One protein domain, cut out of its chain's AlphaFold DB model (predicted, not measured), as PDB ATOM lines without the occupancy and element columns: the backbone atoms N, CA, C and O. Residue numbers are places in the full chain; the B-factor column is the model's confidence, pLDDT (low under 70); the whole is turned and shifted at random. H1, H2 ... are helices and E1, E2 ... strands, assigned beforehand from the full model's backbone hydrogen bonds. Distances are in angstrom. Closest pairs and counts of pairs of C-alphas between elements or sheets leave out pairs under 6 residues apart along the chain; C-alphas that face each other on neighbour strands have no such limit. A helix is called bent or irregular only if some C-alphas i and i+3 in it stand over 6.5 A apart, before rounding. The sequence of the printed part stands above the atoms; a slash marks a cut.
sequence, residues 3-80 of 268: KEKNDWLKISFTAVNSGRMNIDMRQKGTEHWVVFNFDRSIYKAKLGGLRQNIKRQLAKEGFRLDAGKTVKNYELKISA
ATOM      1  N   LYS A   3       7.253 -23.343 -14.607       51.00
ATOM      2  CA  LYS A   3       7.129 -24.625 -15.320       51.00
ATOM      3  C   LYS A   3       5.716 -25.147 -15.094       51.00
ATOM      4  O   LYS A   3       5.312 -25.310 -13.942       51.00
ATOM      5  N   GLU A   4       4.996 -25.367 -16.183       47.66
ATOM      6  CA  GLU A   4       3.596 -25.782 -16.201       47.66
ATOM      7  C   GLU A   4       3.513 -27.243 -16.673       47.66
ATOM      8  O   GLU A   4       4.084 -27.609 -17.700       47.66
ATOM      9  N   LYS A   5       2.866 -28.097 -15.876       49.19
ATOM     10  CA  LYS A   5       2.399 -29.439 -16.258       49.19
ATOM     11  C   LYS A   5       0.984 -29.578 -15.702       49.19
ATOM     12  O   LYS A   5       0.758 -29.123 -14.589       49.19
ATOM     13  N   ASN A   6       0.089 -30.215 -16.455       54.38
ATOM     14  CA  ASN A   6      -1.386 -30.156 -16.384       54.38
ATOM     15  C   ASN A   6      -2.097 -30.111 -15.004       54.38
ATOM     16  O   ASN A   6      -3.238 -29.670 -14.965       54.38
ATOM     17  N   ASP A   7      -1.450 -30.445 -13.880       68.44
ATOM     18  CA  ASP A   7      -2.059 -30.441 -12.537       68.44
ATOM     19  C   ASP A   7      -1.357 -29.529 -11.509       68.44
ATOM     20  O   ASP A   7      -1.904 -29.213 -10.444       68.44
ATOM     21  N   TRP A   8      -0.129 -29.085 -11.789       72.06
ATOM     22  CA  TRP A   8       0.690 -28.338 -10.839       72.06
ATOM     23  C   TRP A   8       1.576 -27.304 -11.525       72.06
ATOM     24  O   TRP A   8       2.161 -27.508 -12.587       72.06
ATOM     25  N   LEU A   9       1.711 -26.177 -10.847       83.38
ATOM     26  CA  LEU A   9       2.517 -25.055 -11.254       83.38
ATOM     27  C   LEU A   9       3.713 -24.931 -10.313       83.38
ATOM     28  O   LEU A   9       3.560 -24.823  -9.093       83.38
ATOM     29  N   LYS A  10       4.922 -24.918 -10.876       87.62
ATOM     30  CA  LYS A  10       6.128 -24.557 -10.124       87.62
ATOM     31  C   LYS A  10       6.345 -23.056 -10.212       87.62
ATOM     32  O   LYS A  10       6.529 -22.535 -11.314       87.62
ATOM     33  N   ILE A  11       6.399 -22.387  -9.068       89.44
ATOM     34  CA  ILE A  11       6.796 -20.984  -8.985       89.44
ATOM     35  C   ILE A  11       8.120 -20.862  -8.236       89.44
ATOM     36  O   ILE A  11       8.409 -21.637  -7.329       89.44
ATOM     37  N   SER A  12       8.924 -19.881  -8.632       90.00
ATOM     38  CA  SER A  12      10.154 -19.494  -7.938       90.00
ATOM     39  C   SER A  12      10.075 -18.009  -7.635       90.00
ATOM     40  O   SER A  12       9.861 -17.223  -8.564       90.00
ATOM     41  N   PHE A  13      10.251 -17.628  -6.372       91.81
ATOM     42  CA  PHE A  13      10.112 -16.245  -5.920       91.81
ATOM     43  C   PHE A  13      11.127 -15.873  -4.835       91.81
ATOM     44  O   PHE A  13      11.836 -16.722  -4.298       91.81
ATOM     45  N   THR A  14      11.198 -14.580  -4.529       93.38
ATOM     46  CA  THR A  14      11.974 -14.048  -3.406       93.38
ATOM     47  C   THR A  14      11.015 -13.674  -2.284       93.38
ATOM     48  O   THR A  14      10.080 -12.908  -2.508       93.38
ATOM     49  N   ALA A  15      11.234 -14.220  -1.092       93.44
ATOM     50  CA  ALA A  15      10.486 -13.895   0.114       93.44
ATOM     51  C   ALA A  15      11.305 -12.935   0.981       93.44
ATOM     52  O   ALA A  15      12.485 -13.186   1.218       93.44
ATOM     53  N   VAL A  16      10.682 -11.867   1.474       94.69
ATOM     54  CA  VAL A  16      11.309 -10.888   2.374       94.69
ATOM     55  C   VAL A  16      10.439 -10.764   3.618       94.69
ATOM     56  O   VAL A  16       9.250 -10.473   3.498       94.69
ATOM     57  N   ASN A  17      11.016 -10.970   4.803       95.25
ATOM     58  CA  ASN A  17      10.348 -10.675   6.065       95.25
ATOM     59  C   ASN A  17      10.776  -9.284   6.539       95.25
ATOM     60  O   ASN A  17      11.852  -9.118   7.106       95.25
ATOM     61  N   SER A  18       9.930  -8.283   6.302       91.31
ATOM     62  CA  SER A  18      10.142  -6.910   6.779       91.31
ATOM     63  C   SER A  18       9.631  -6.672   8.208       91.31
ATOM     64  O   SER A  18       9.665  -5.542   8.689       91.31
ATOM     65  N   GLY A  19       9.085  -7.698   8.864       88.38
ATOM     66  CA  GLY A  19       8.544  -7.618  10.216       88.38
ATOM     67  C   GLY A  19       9.610  -7.763  11.303       88.38
ATOM     68  O   GLY A  19      10.769  -8.081  11.042       88.38
ATOM     69  N   ARG A  20       9.182  -7.553  12.554       88.12
ATOM     70  CA  ARG A  20      10.019  -7.707  13.760       88.12
ATOM     71  C   ARG A  20       9.983  -9.118  14.357       88.12
ATOM     72  O   ARG A  20      10.721  -9.396  15.292       88.12
ATOM     73  N   MET A  21       9.116  -9.988  13.842       91.12
ATOM     74  CA  MET A  21       8.915 -11.347  14.343       91.12
ATOM     75  C   MET A  21       9.326 -12.385  13.303       91.12
ATOM     76  O   MET A  21       9.150 -12.183  12.098       91.12
ATOM     77  N   ASN A  22       9.848 -13.512  13.783       92.69
ATOM     78  CA  ASN A  22      10.140 -14.667  12.945       92.69
ATOM     79  C   ASN A  22       8.831 -15.277  12.455       92.69
ATOM     80  O   ASN A  22       7.915 -15.509  13.241       92.69
ATOM     81  N   ILE A  23       8.749 -15.552  11.159       91.56
ATOM     82  CA  ILE A  23       7.599 -16.216  10.563       91.56
ATOM     83  C   ILE A  23       7.830 -17.720  10.660       91.56
ATOM     84  O   ILE A  23       8.784 -18.236  10.079       91.56
ATOM     85  N   ASP A  24       6.935 -18.419  11.354       92.56
ATOM     86  CA  ASP A  24       6.881 -19.879  11.369       92.56
ATOM     87  C   ASP A  24       5.454 -20.353  11.110       92.56
ATOM     88  O   ASP A  24       4.598 -20.357  11.999       92.56
ATOM     89  N   MET A  25       5.193 -20.770   9.873       88.31
ATOM     90  CA  MET A  25       3.859 -21.192   9.454       88.31
ATOM     91  C   MET A  25       3.429 -22.548  10.036       88.31
ATOM     92  O   MET A  25       2.288 -22.957   9.853       88.31
ATOM     93  N   ARG A  26       4.314 -23.254  10.753       85.94
ATOM     94  CA  ARG A  26       3.948 -24.478  11.489       85.94
ATOM     95  C   ARG A  26       3.213 -24.172  12.790       85.94
ATOM     96  O   ARG A  26       2.527 -25.041  13.324       85.94
ATOM     97  N   GLN A  27       3.392 -22.967  13.325       83.81
ATOM     98  CA  GLN A  27       2.739 -22.553  14.559       83.81
ATOM     99  C   GLN A  27       1.277 -22.197  14.269       83.81
ATOM    100  O   GLN A  27       0.966 -21.413  13.368       83.81
ATOM    101  N   LYS A  28       0.359 -22.783  15.045       76.50
ATOM    102  CA  LYS A  28      -1.069 -22.462  14.945       76.50
ATOM    103  C   LYS A  28      -1.269 -20.973  15.234       76.50
ATOM    104  O   LYS A  28      -0.768 -20.464  16.229       76.50
ATOM    105  N   GLY A  29      -2.014 -20.291  14.367       74.56
ATOM    106  CA  GLY A  29      -2.312 -18.865  14.515       74.56
ATOM    107  C   GLY A  29      -1.354 -17.919  13.785       74.56
ATOM    108  O   GLY A  29      -1.719 -16.761  13.602       74.56
ATOM    109  N   THR A  30      -0.204 -18.386  13.272       79.44
ATOM    110  CA  THR A  30       0.717 -17.549  12.469       79.44
ATOM    111  C   THR A  30       0.030 -16.889  11.277       79.44
ATOM    112  O   THR A  30       0.272 -15.725  10.969       79.44
ATOM    113  N   GLU A  31      -0.912 -17.592  10.656       73.50
ATOM    114  CA  GLU A  31      -1.700 -17.095   9.525       73.50
ATOM    115  C   GLU A  31      -2.514 -15.825   9.839       73.50
ATOM    116  O   GLU A  31      -2.851 -15.080   8.922       73.50
ATOM    117  N   HIS A  32      -2.826 -15.561  11.114       71.69
ATOM    118  CA  HIS A  32      -3.719 -14.472  11.521       71.69
ATOM    119  C   HIS A  32      -2.990 -13.136  11.688       71.69
ATOM    120  O   HIS A  32      -3.619 -12.085  11.585       71.69
ATOM    121  N   TRP A  33      -1.678 -13.161  11.941       80.00
ATOM    122  CA  TRP A  33      -0.872 -11.953  12.154       80.00
ATOM    123  C   TRP A  33       0.176 -11.714  11.059       80.00
ATOM    124  O   TRP A  33       0.798 -10.651  11.027       80.00
ATOM    125  N   VAL A  34       0.353 -12.653  10.123       84.56
ATOM    126  CA  VAL A  34       1.233 -12.472   8.962       84.56
ATOM    127  C   VAL A  34       0.465 -11.887   7.776       84.56
ATOM    128  O   VAL A  34      -0.438 -12.507   7.214       84.56
ATOM    129  N   VAL A  35       0.881 -10.700   7.332       86.75
ATOM    130  CA  VAL A  35       0.344 -10.045   6.132       86.75
ATOM    131  C   VAL A  35       1.213 -10.375   4.920       86.75
ATOM    132  O   VAL A  35       2.397 -10.052   4.874       86.75
ATOM    133  N   PHE A  36       0.612 -10.988   3.900       88.12
ATOM    134  CA  PHE A  36       1.293 -11.321   2.648       88.12
ATOM    135  C   PHE A  36       1.087 -10.243   1.584       88.12
ATOM    136  O   PHE A  36       0.008 -10.133   0.986       88.12
ATOM    137  N   ASN A  37       2.163  -9.524   1.273       89.50
ATOM    138  CA  ASN A  37       2.216  -8.581   0.165       89.50
ATOM    139  C   ASN A  37       2.894  -9.227  -1.043       89.50
ATOM    140  O   ASN A  37       3.993  -9.764  -0.939       89.50
ATOM    141  N   PHE A  38       2.229  -9.177  -2.195       88.75
ATOM    142  CA  PHE A  38       2.757  -9.717  -3.444       88.75
ATOM    143  C   PHE A  38       3.148  -8.571  -4.365       88.75
ATOM    144  O   PHE A  38       2.361  -7.646  -4.576       88.75
ATOM    145  N   ASP A  39       4.349  -8.656  -4.927       88.50
ATOM    146  CA  ASP A  39       4.825  -7.692  -5.909       88.50
ATOM    147  C   ASP A  39       4.017  -7.764  -7.220       88.50
ATOM    148  O   ASP A  39       3.426  -8.791  -7.566       88.50
ATOM    149  N   ARG A  40       4.026  -6.670  -7.994       82.75
ATOM    150  CA  ARG A  40       3.333  -6.558  -9.284       82.75
ATOM    151  C   ARG A  40       3.760  -7.626 -10.294       82.75
ATOM    152  O   ARG A  40       2.982  -7.947 -11.196       82.75
ATOM    153  N   SER A  41       4.957  -8.200 -10.150       84.00
ATOM    154  CA  SER A  41       5.422  -9.337 -10.954       84.00
ATOM    155  C   SER A  41       4.464 -10.534 -10.935       84.00
ATOM    156  O   SER A  41       4.364 -11.229 -11.947       84.00
ATOM    157  N   ILE A  42       3.676 -10.730  -9.867       83.44
ATOM    158  CA  ILE A  42       2.677 -11.806  -9.806       83.44
ATOM    159  C   ILE A  42       1.578 -11.641 -10.868       83.44
ATOM    160  O   ILE A  42       1.125 -12.622 -11.456       83.44
ATOM    161  N   TYR A  43       1.179 -10.402 -11.166       76.06
ATOM    162  CA  TYR A  43       0.160 -10.104 -12.175       76.06
ATOM    163  C   TYR A  43       0.728 -10.214 -13.585       76.06
ATOM    164  O   TYR A  43       0.073 -10.771 -14.463       76.06
ATOM    165  N   LYS A  44       1.978  -9.771 -13.781       74.69
ATOM    166  CA  LYS A  44       2.705  -9.958 -15.047       74.69
ATOM    167  C   LYS A  44       2.837 -11.443 -15.399       74.69
ATOM    168  O   LYS A  44       2.696 -11.813 -16.556       74.69
ATOM    169  N   ALA A  45       3.028 -12.291 -14.388       76.31
ATOM    170  CA  ALA A  45       3.091 -13.742 -14.532       76.31
ATOM    171  C   ALA A  45       1.711 -14.435 -14.599       76.31
ATOM    172  O   ALA A  45       1.660 -15.659 -14.626       76.31
ATOM    173  N   LYS A  46       0.595 -13.684 -14.610       76.62
ATOM    174  CA  LYS A  46      -0.789 -14.208 -14.573       76.62
ATOM    175  C   LYS A  46      -1.111 -15.073 -13.340       76.62
ATOM    176  O   LYS A  46      -2.087 -15.812 -13.336       76.62
ATOM    177  N   LEU A  47      -0.349 -14.925 -12.256       80.81
ATOM    178  CA  LEU A  47      -0.498 -15.677 -11.003       80.81
ATOM    179  C   LEU A  47      -1.380 -14.971  -9.965       80.81
ATOM    180  O   LEU A  47      -1.524 -15.453  -8.843       80.81
ATOM    181  N   GLY A  48      -1.980 -13.828 -10.314       75.31
ATOM    182  CA  GLY A  48      -2.794 -13.028  -9.392       75.31
ATOM    183  C   GLY A  48      -3.957 -13.803  -8.759       75.31
ATOM    184  O   GLY A  48      -4.233 -13.616  -7.577       75.31
ATOM    185  N   GLY A  49      -4.581 -14.721  -9.508       74.56
ATOM    186  CA  GLY A  49      -5.657 -15.588  -9.008       74.56
ATOM    187  C   GLY A  49      -5.187 -16.719  -8.084       74.56
ATOM    188  O   GLY A  49      -5.998 -17.317  -7.388       74.56
ATOM    189  N   LEU A  50      -3.880 -16.996  -8.024       83.00
ATOM    190  CA  LEU A  50      -3.302 -18.086  -7.230       83.00
ATOM    191  C   LEU A  50      -2.705 -17.610  -5.900       83.00
ATOM    192  O   LEU A  50      -2.082 -18.398  -5.192       83.00
ATOM    193  N   ARG A  51      -2.897 -16.339  -5.519       83.38
ATOM    194  CA  ARG A  51      -2.354 -15.771  -4.269       83.38
ATOM    195  C   ARG A  51      -2.720 -16.603  -3.042       83.38
ATOM    196  O   ARG A  51      -1.856 -16.846  -2.205       83.38
ATOM    197  N   GLN A  52      -3.966 -17.067  -2.949       78.25
ATOM    198  CA  GLN A  52      -4.400 -17.896  -1.823       78.25
ATOM    199  C   GLN A  52      -3.801 -19.305  -1.878       78.25
ATOM    200  O   GLN A  52      -3.358 -19.812  -0.851       78.25
ATOM    201  N   ASN A  53      -3.681 -19.903  -3.068       82.69
ATOM    202  CA  ASN A  53      -3.005 -21.193  -3.246       82.69
ATOM    203  C   ASN A  53      -1.540 -21.106  -2.800       82.69
ATOM    204  O   ASN A  53      -1.043 -22.019  -2.147       82.69
ATOM    205  N   ILE A  54      -0.869 -19.989  -3.097       87.81
ATOM    206  CA  ILE A  54       0.504 -19.727  -2.657       87.81
ATOM    207  C   ILE A  54       0.575 -19.641  -1.132       87.81
ATOM    208  O   ILE A  54       1.375 -20.354  -0.534       87.81
ATOM    209  N   LYS A  55      -0.282 -18.834  -0.486       88.19
ATOM    210  CA  LYS A  55      -0.308 -18.733   0.987       88.19
ATOM    211  C   LYS A  55      -0.562 -20.088   1.643       88.19
ATOM    212  O   LYS A  55       0.178 -20.485   2.536       88.19
ATOM    213  N   ARG A  56      -1.569 -20.821   1.161       83.31
ATOM    214  CA  ARG A  56      -1.931 -22.140   1.687       83.31
ATOM    215  C   ARG A  56      -0.798 -23.141   1.528       83.31
ATOM    216  O   ARG A  56      -0.532 -23.910   2.443       83.31
ATOM    217  N   GLN A  57      -0.130 -23.143   0.379       88.12
ATOM    218  CA  GLN A  57       0.989 -24.049   0.162       88.12
ATOM    219  C   GLN A  57       2.186 -23.675   1.046       88.12
ATOM    220  O   GLN A  57       2.824 -24.572   1.587       88.12
ATOM    221  N   LEU A  58       2.447 -22.384   1.279       90.12
ATOM    222  CA  LEU A  58       3.466 -21.947   2.241       90.12
ATOM    223  C   LEU A  58       3.137 -22.385   3.669       90.12
ATOM    224  O   LEU A  58       4.033 -22.820   4.393       90.12
ATOM    225  N   ALA A  59       1.862 -22.330   4.054       86.62
ATOM    226  CA  ALA A  59       1.411 -22.856   5.334       86.62
ATOM    227  C   ALA A  59       1.608 -24.373   5.429       86.62
ATOM    228  O   ALA A  59       2.231 -24.874   6.364       86.62
ATOM    229  N   LYS A  60       1.175 -25.103   4.398       85.00
ATOM    230  CA  LYS A  60       1.277 -26.564   4.312       85.00
ATOM    231  C   LYS A  60       2.722 -27.072   4.322       85.00
ATOM    232  O   LYS A  60       2.998 -28.093   4.945       85.00
ATOM    233  N   GLU A  61       3.639 -26.389   3.641       88.75
ATOM    234  CA  GLU A  61       5.071 -26.728   3.645       88.75
ATOM    235  C   GLU A  61       5.780 -26.289   4.938       88.75
ATOM    236  O   GLU A  61       6.930 -26.661   5.181       88.75
ATOM    237  N   GLY A  62       5.091 -25.537   5.803       88.25
ATOM    238  CA  GLY A  62       5.647 -25.026   7.047       88.25
ATOM    239  C   GLY A  62       6.781 -24.044   6.786       88.25
ATOM    240  O   GLY A  62       7.860 -24.191   7.366       88.25
ATOM    241  N   PHE A  63       6.543 -23.094   5.876       93.62
ATOM    242  CA  PHE A  63       7.487 -22.049   5.501       93.62
ATOM    243  C   PHE A  63       7.979 -21.267   6.724       93.62
ATOM    244  O   PHE A  63       7.202 -20.923   7.620       93.62
ATOM    245  N   ARG A  64       9.282 -20.973   6.732       94.62
ATOM    246  CA  ARG A  64       9.974 -20.274   7.814       94.62
ATOM    247  C   ARG A  64      10.838 -19.153   7.269       94.62
ATOM    248  O   ARG A  64      11.559 -19.353   6.292       94.62
ATOM    249  N   LEU A  65      10.780 -17.994   7.917       95.31
ATOM    250  CA  LEU A  65      11.612 -16.850   7.569       95.31
ATOM    251  C   LEU A  65      11.844 -15.953   8.785       95.31
ATOM    252  O   LEU A  65      10.908 -15.334   9.297       95.31
ATOM    253  N   ASP A  66      13.096 -15.851   9.224       94.75
ATOM    254  CA  ASP A  66      13.456 -15.006  10.364       94.75
ATOM    255  C   ASP A  66      13.232 -13.517  10.064       94.75
ATOM    256  O   ASP A  66      13.227 -13.085   8.905       94.75
ATOM    257  N   ALA A  67      13.042 -12.726  11.120       94.12
ATOM    258  CA  ALA A  67      12.859 -11.282  11.029       94.12
ATOM    259  C   ALA A  67      14.016 -10.615  10.264       94.12
ATOM    260  O   ALA A  67      15.192 -10.910  10.487       94.12
ATOM    261  N   GLY A  68      13.684  -9.725   9.326       91.00
ATOM    262  CA  GLY A  68      14.661  -9.002   8.505       91.00
ATOM    263  C   GLY A  68      15.395  -9.850   7.459       91.00
ATOM    264  O   GLY A  68      16.262  -9.328   6.755       91.00
ATOM    265  N   LYS A  69      15.098 -11.151   7.328       95.56
ATOM    266  CA  LYS A  69      15.764 -12.021   6.351       95.56
ATOM    267  C   LYS A  69      15.044 -12.046   5.008       95.56
ATOM    268  O   LYS A  69      13.839 -11.835   4.888       95.56
ATOM    269  N   THR A  70      15.835 -12.338   3.979       94.19
ATOM    270  CA  THR A  70      15.380 -12.528   2.603       94.19
ATOM    271  C   THR A  70      15.818 -13.899   2.115       94.19
ATOM    272  O   THR A  70      16.995 -14.241   2.215       94.19
ATOM    273  N   VAL A  71      14.893 -14.661   1.539       94.50
ATOM    274  CA  VAL A  71      15.180 -15.924   0.852       94.50
ATOM    275  C   VAL A  71      14.916 -15.725  -0.631       94.50
ATOM    276  O   VAL A  71      13.810 -15.373  -1.031       94.50
ATOM    277  N   LYS A  72      15.944 -15.931  -1.456       93.12
ATOM    278  CA  LYS A  72      15.857 -15.837  -2.918       93.12
ATOM    279  C   LYS A  72      15.594 -17.215  -3.516       93.12
ATOM    280  O   LYS A  72      16.062 -18.213  -2.978       93.12
ATOM    281  N   ASN A  73      14.913 -17.242  -4.660       90.12
ATOM    282  CA  ASN A  73      14.654 -18.460  -5.437       90.12
ATOM    283  C   ASN A  73      13.963 -19.571  -4.634       90.12
ATOM    284  O   ASN A  73      14.232 -20.752  -4.839       90.12
ATOM    285  N   TYR A  74      13.074 -19.194  -3.713       91.69
ATOM    286  CA  TYR A  74      12.243 -20.163  -3.020       91.69
ATOM    287  C   TYR A  74      11.305 -20.815  -4.034       91.69
ATOM    288  O   TYR A  74      10.534 -20.128  -4.711       91.69
ATOM    289  N   GLU A  75      11.398 -22.135  -4.153       91.75
ATOM    290  CA  GLU A  75      10.588 -22.913  -5.077       91.75
ATOM    291  C   GLU A  75       9.364 -23.475  -4.365       91.75
ATOM    292  O   GLU A  75       9.481 -24.159  -3.354       91.75
ATOM    293  N   LEU A  76       8.190 -23.229  -4.935       90.75
ATOM    294  CA  LEU A  76       6.918 -23.693  -4.400       90.75
ATOM    295  C   LEU A  76       6.140 -24.401  -5.506       90.75
ATOM    296  O   LEU A  76       6.010 -23.886  -6.620       90.75
ATOM    297  N   LYS A  77       5.623 -25.593  -5.201       88.44
ATOM    298  CA  LYS A  77       4.726 -26.331  -6.095       88.44
ATOM    299  C   LYS A  77       3.291 -26.090  -5.654       88.44
ATOM    300  O   LYS A  77       2.882 -26.583  -4.610       88.44
ATOM    301  N   ILE A  78       2.531 -25.350  -6.449       85.25
ATOM    302  CA  ILE A  78       1.116 -25.075  -6.186       85.25
ATOM    303  C   ILE A  78       0.253 -25.861  -7.168       85.25
ATOM    304  O   ILE A  78       0.604 -25.982  -8.337       85.25
ATOM    305  N   SER A  79      -0.874 -26.405  -6.723       73.88
ATOM    306  CA  SER A  79      -1.839 -27.015  -7.644       73.88
ATOM    307  C   SER A  79      -2.413 -25.932  -8.564       73.88
ATOM    308  O   SER A  79      -2.897 -24.905  -8.078       73.88
ATOM    309  N   ALA A  80      -2.303 -26.148  -9.880       62.47
ATOM    310  CA  ALA A  80      -2.796 -25.230 -10.915       62.47
ATOM    311  C   ALA A  80      -4.322 -25.320 -11.077       62.47
ATOM    312  O   ALA A  80      -4.969 -24.386 -11.543       62.47
TER     313      ALA A  80
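Overview. This is residues 3 to 80 of the 268 residues of an uncharacterized protein of Bacteroidetes bacterium (UniProt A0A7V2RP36). A long, two-stranded antiparallel ribbon of E2 and E3 makes one wall, with the short strand E1 beside E2 at one edge, and the longest helix, H3, crosses one face of this small sheet while no named helix covers the other. Two very short helices, H1 and H2, lie off the sheet, far from each other, joined by residues 34 to 40. The 78 printed residues hold three named strands and three named helices, in the order E1 E2 H1 H2 H3 E3; the sheet order is E1 - E2 - E3, antiparallel throughout, and the class is mixed, helices and strands. The whole is compact, with a radius of gyration of the C-alphas of 12.6 A, yet elongated in outline, spanning 37 by 24 by 19 A.

Arrangement. E2, residues 8 to 16, is the inner strand, and E3, residues 70 to 79, is its antiparallel neighbour at 157 degrees. Across this pair N 9 and O 78 are 2.8 A apart and N 71 and O 15 are 2.8 A apart, within hydrogen-bond range. E3 bends by 65 degrees at residue 73. E1, residues 3 to 5, forms a hairpin with E2 at 152 degrees, with N 8 and O 5 at 2.9 A. H3, residues 48 to 60, is on the sheet at a height of 7.9 A over the sheet, and its closest C-alphas to E3 are those of Asn 53 and Ile 78, 6.4 A. It lies over E3 and only just over E2, on which 3 of its C-alphas fall. On the local plane, fitted to only 6 C-alphas of the sheet, it runs across the strands, at 72 degrees to E3. H3 is irregular: C-alphas 49 and 52 are 7.7 A apart. H2, residues 41 to 44, is close to but not clearly touching H3, with the C-alphas of Ile 42 and Gly 48 closest at 5.6 A. H1, residues 30 to 33, is also close but not clearly touching H3, with the C-alphas of Glu 31 and Ala 59 closest at 7.8 A. H1 and H2 are apart, and neither is on the sheet. In H3, 7 of 9 O i to N i+4 pairs are within hydrogen-bond range; H1 and H2 are too short for such a pair.

Along the chain. E2 runs 24.3 A from C-alpha 8 at (0.690, -28.338, -10.839), E3 24.7 A and H3 19.7 A. E1 begins at C-alpha 3, (7.129, -24.625, -15.320), and E3 ends at C-alpha 79, (-1.839, -27.015, -7.644).

Size, cuts and confidence. The C-alphas of Asn 6 and Arg 20, the two farthest apart, are 39.3 A apart. The printed part has no cut. The link from E2 to H1 is long, and its residues 23 to 24 pair antiparallel with residues 64 to 65. The mean pLDDT of the printed part is 84.0; residues 3 to 7 and residue 80 are under 70.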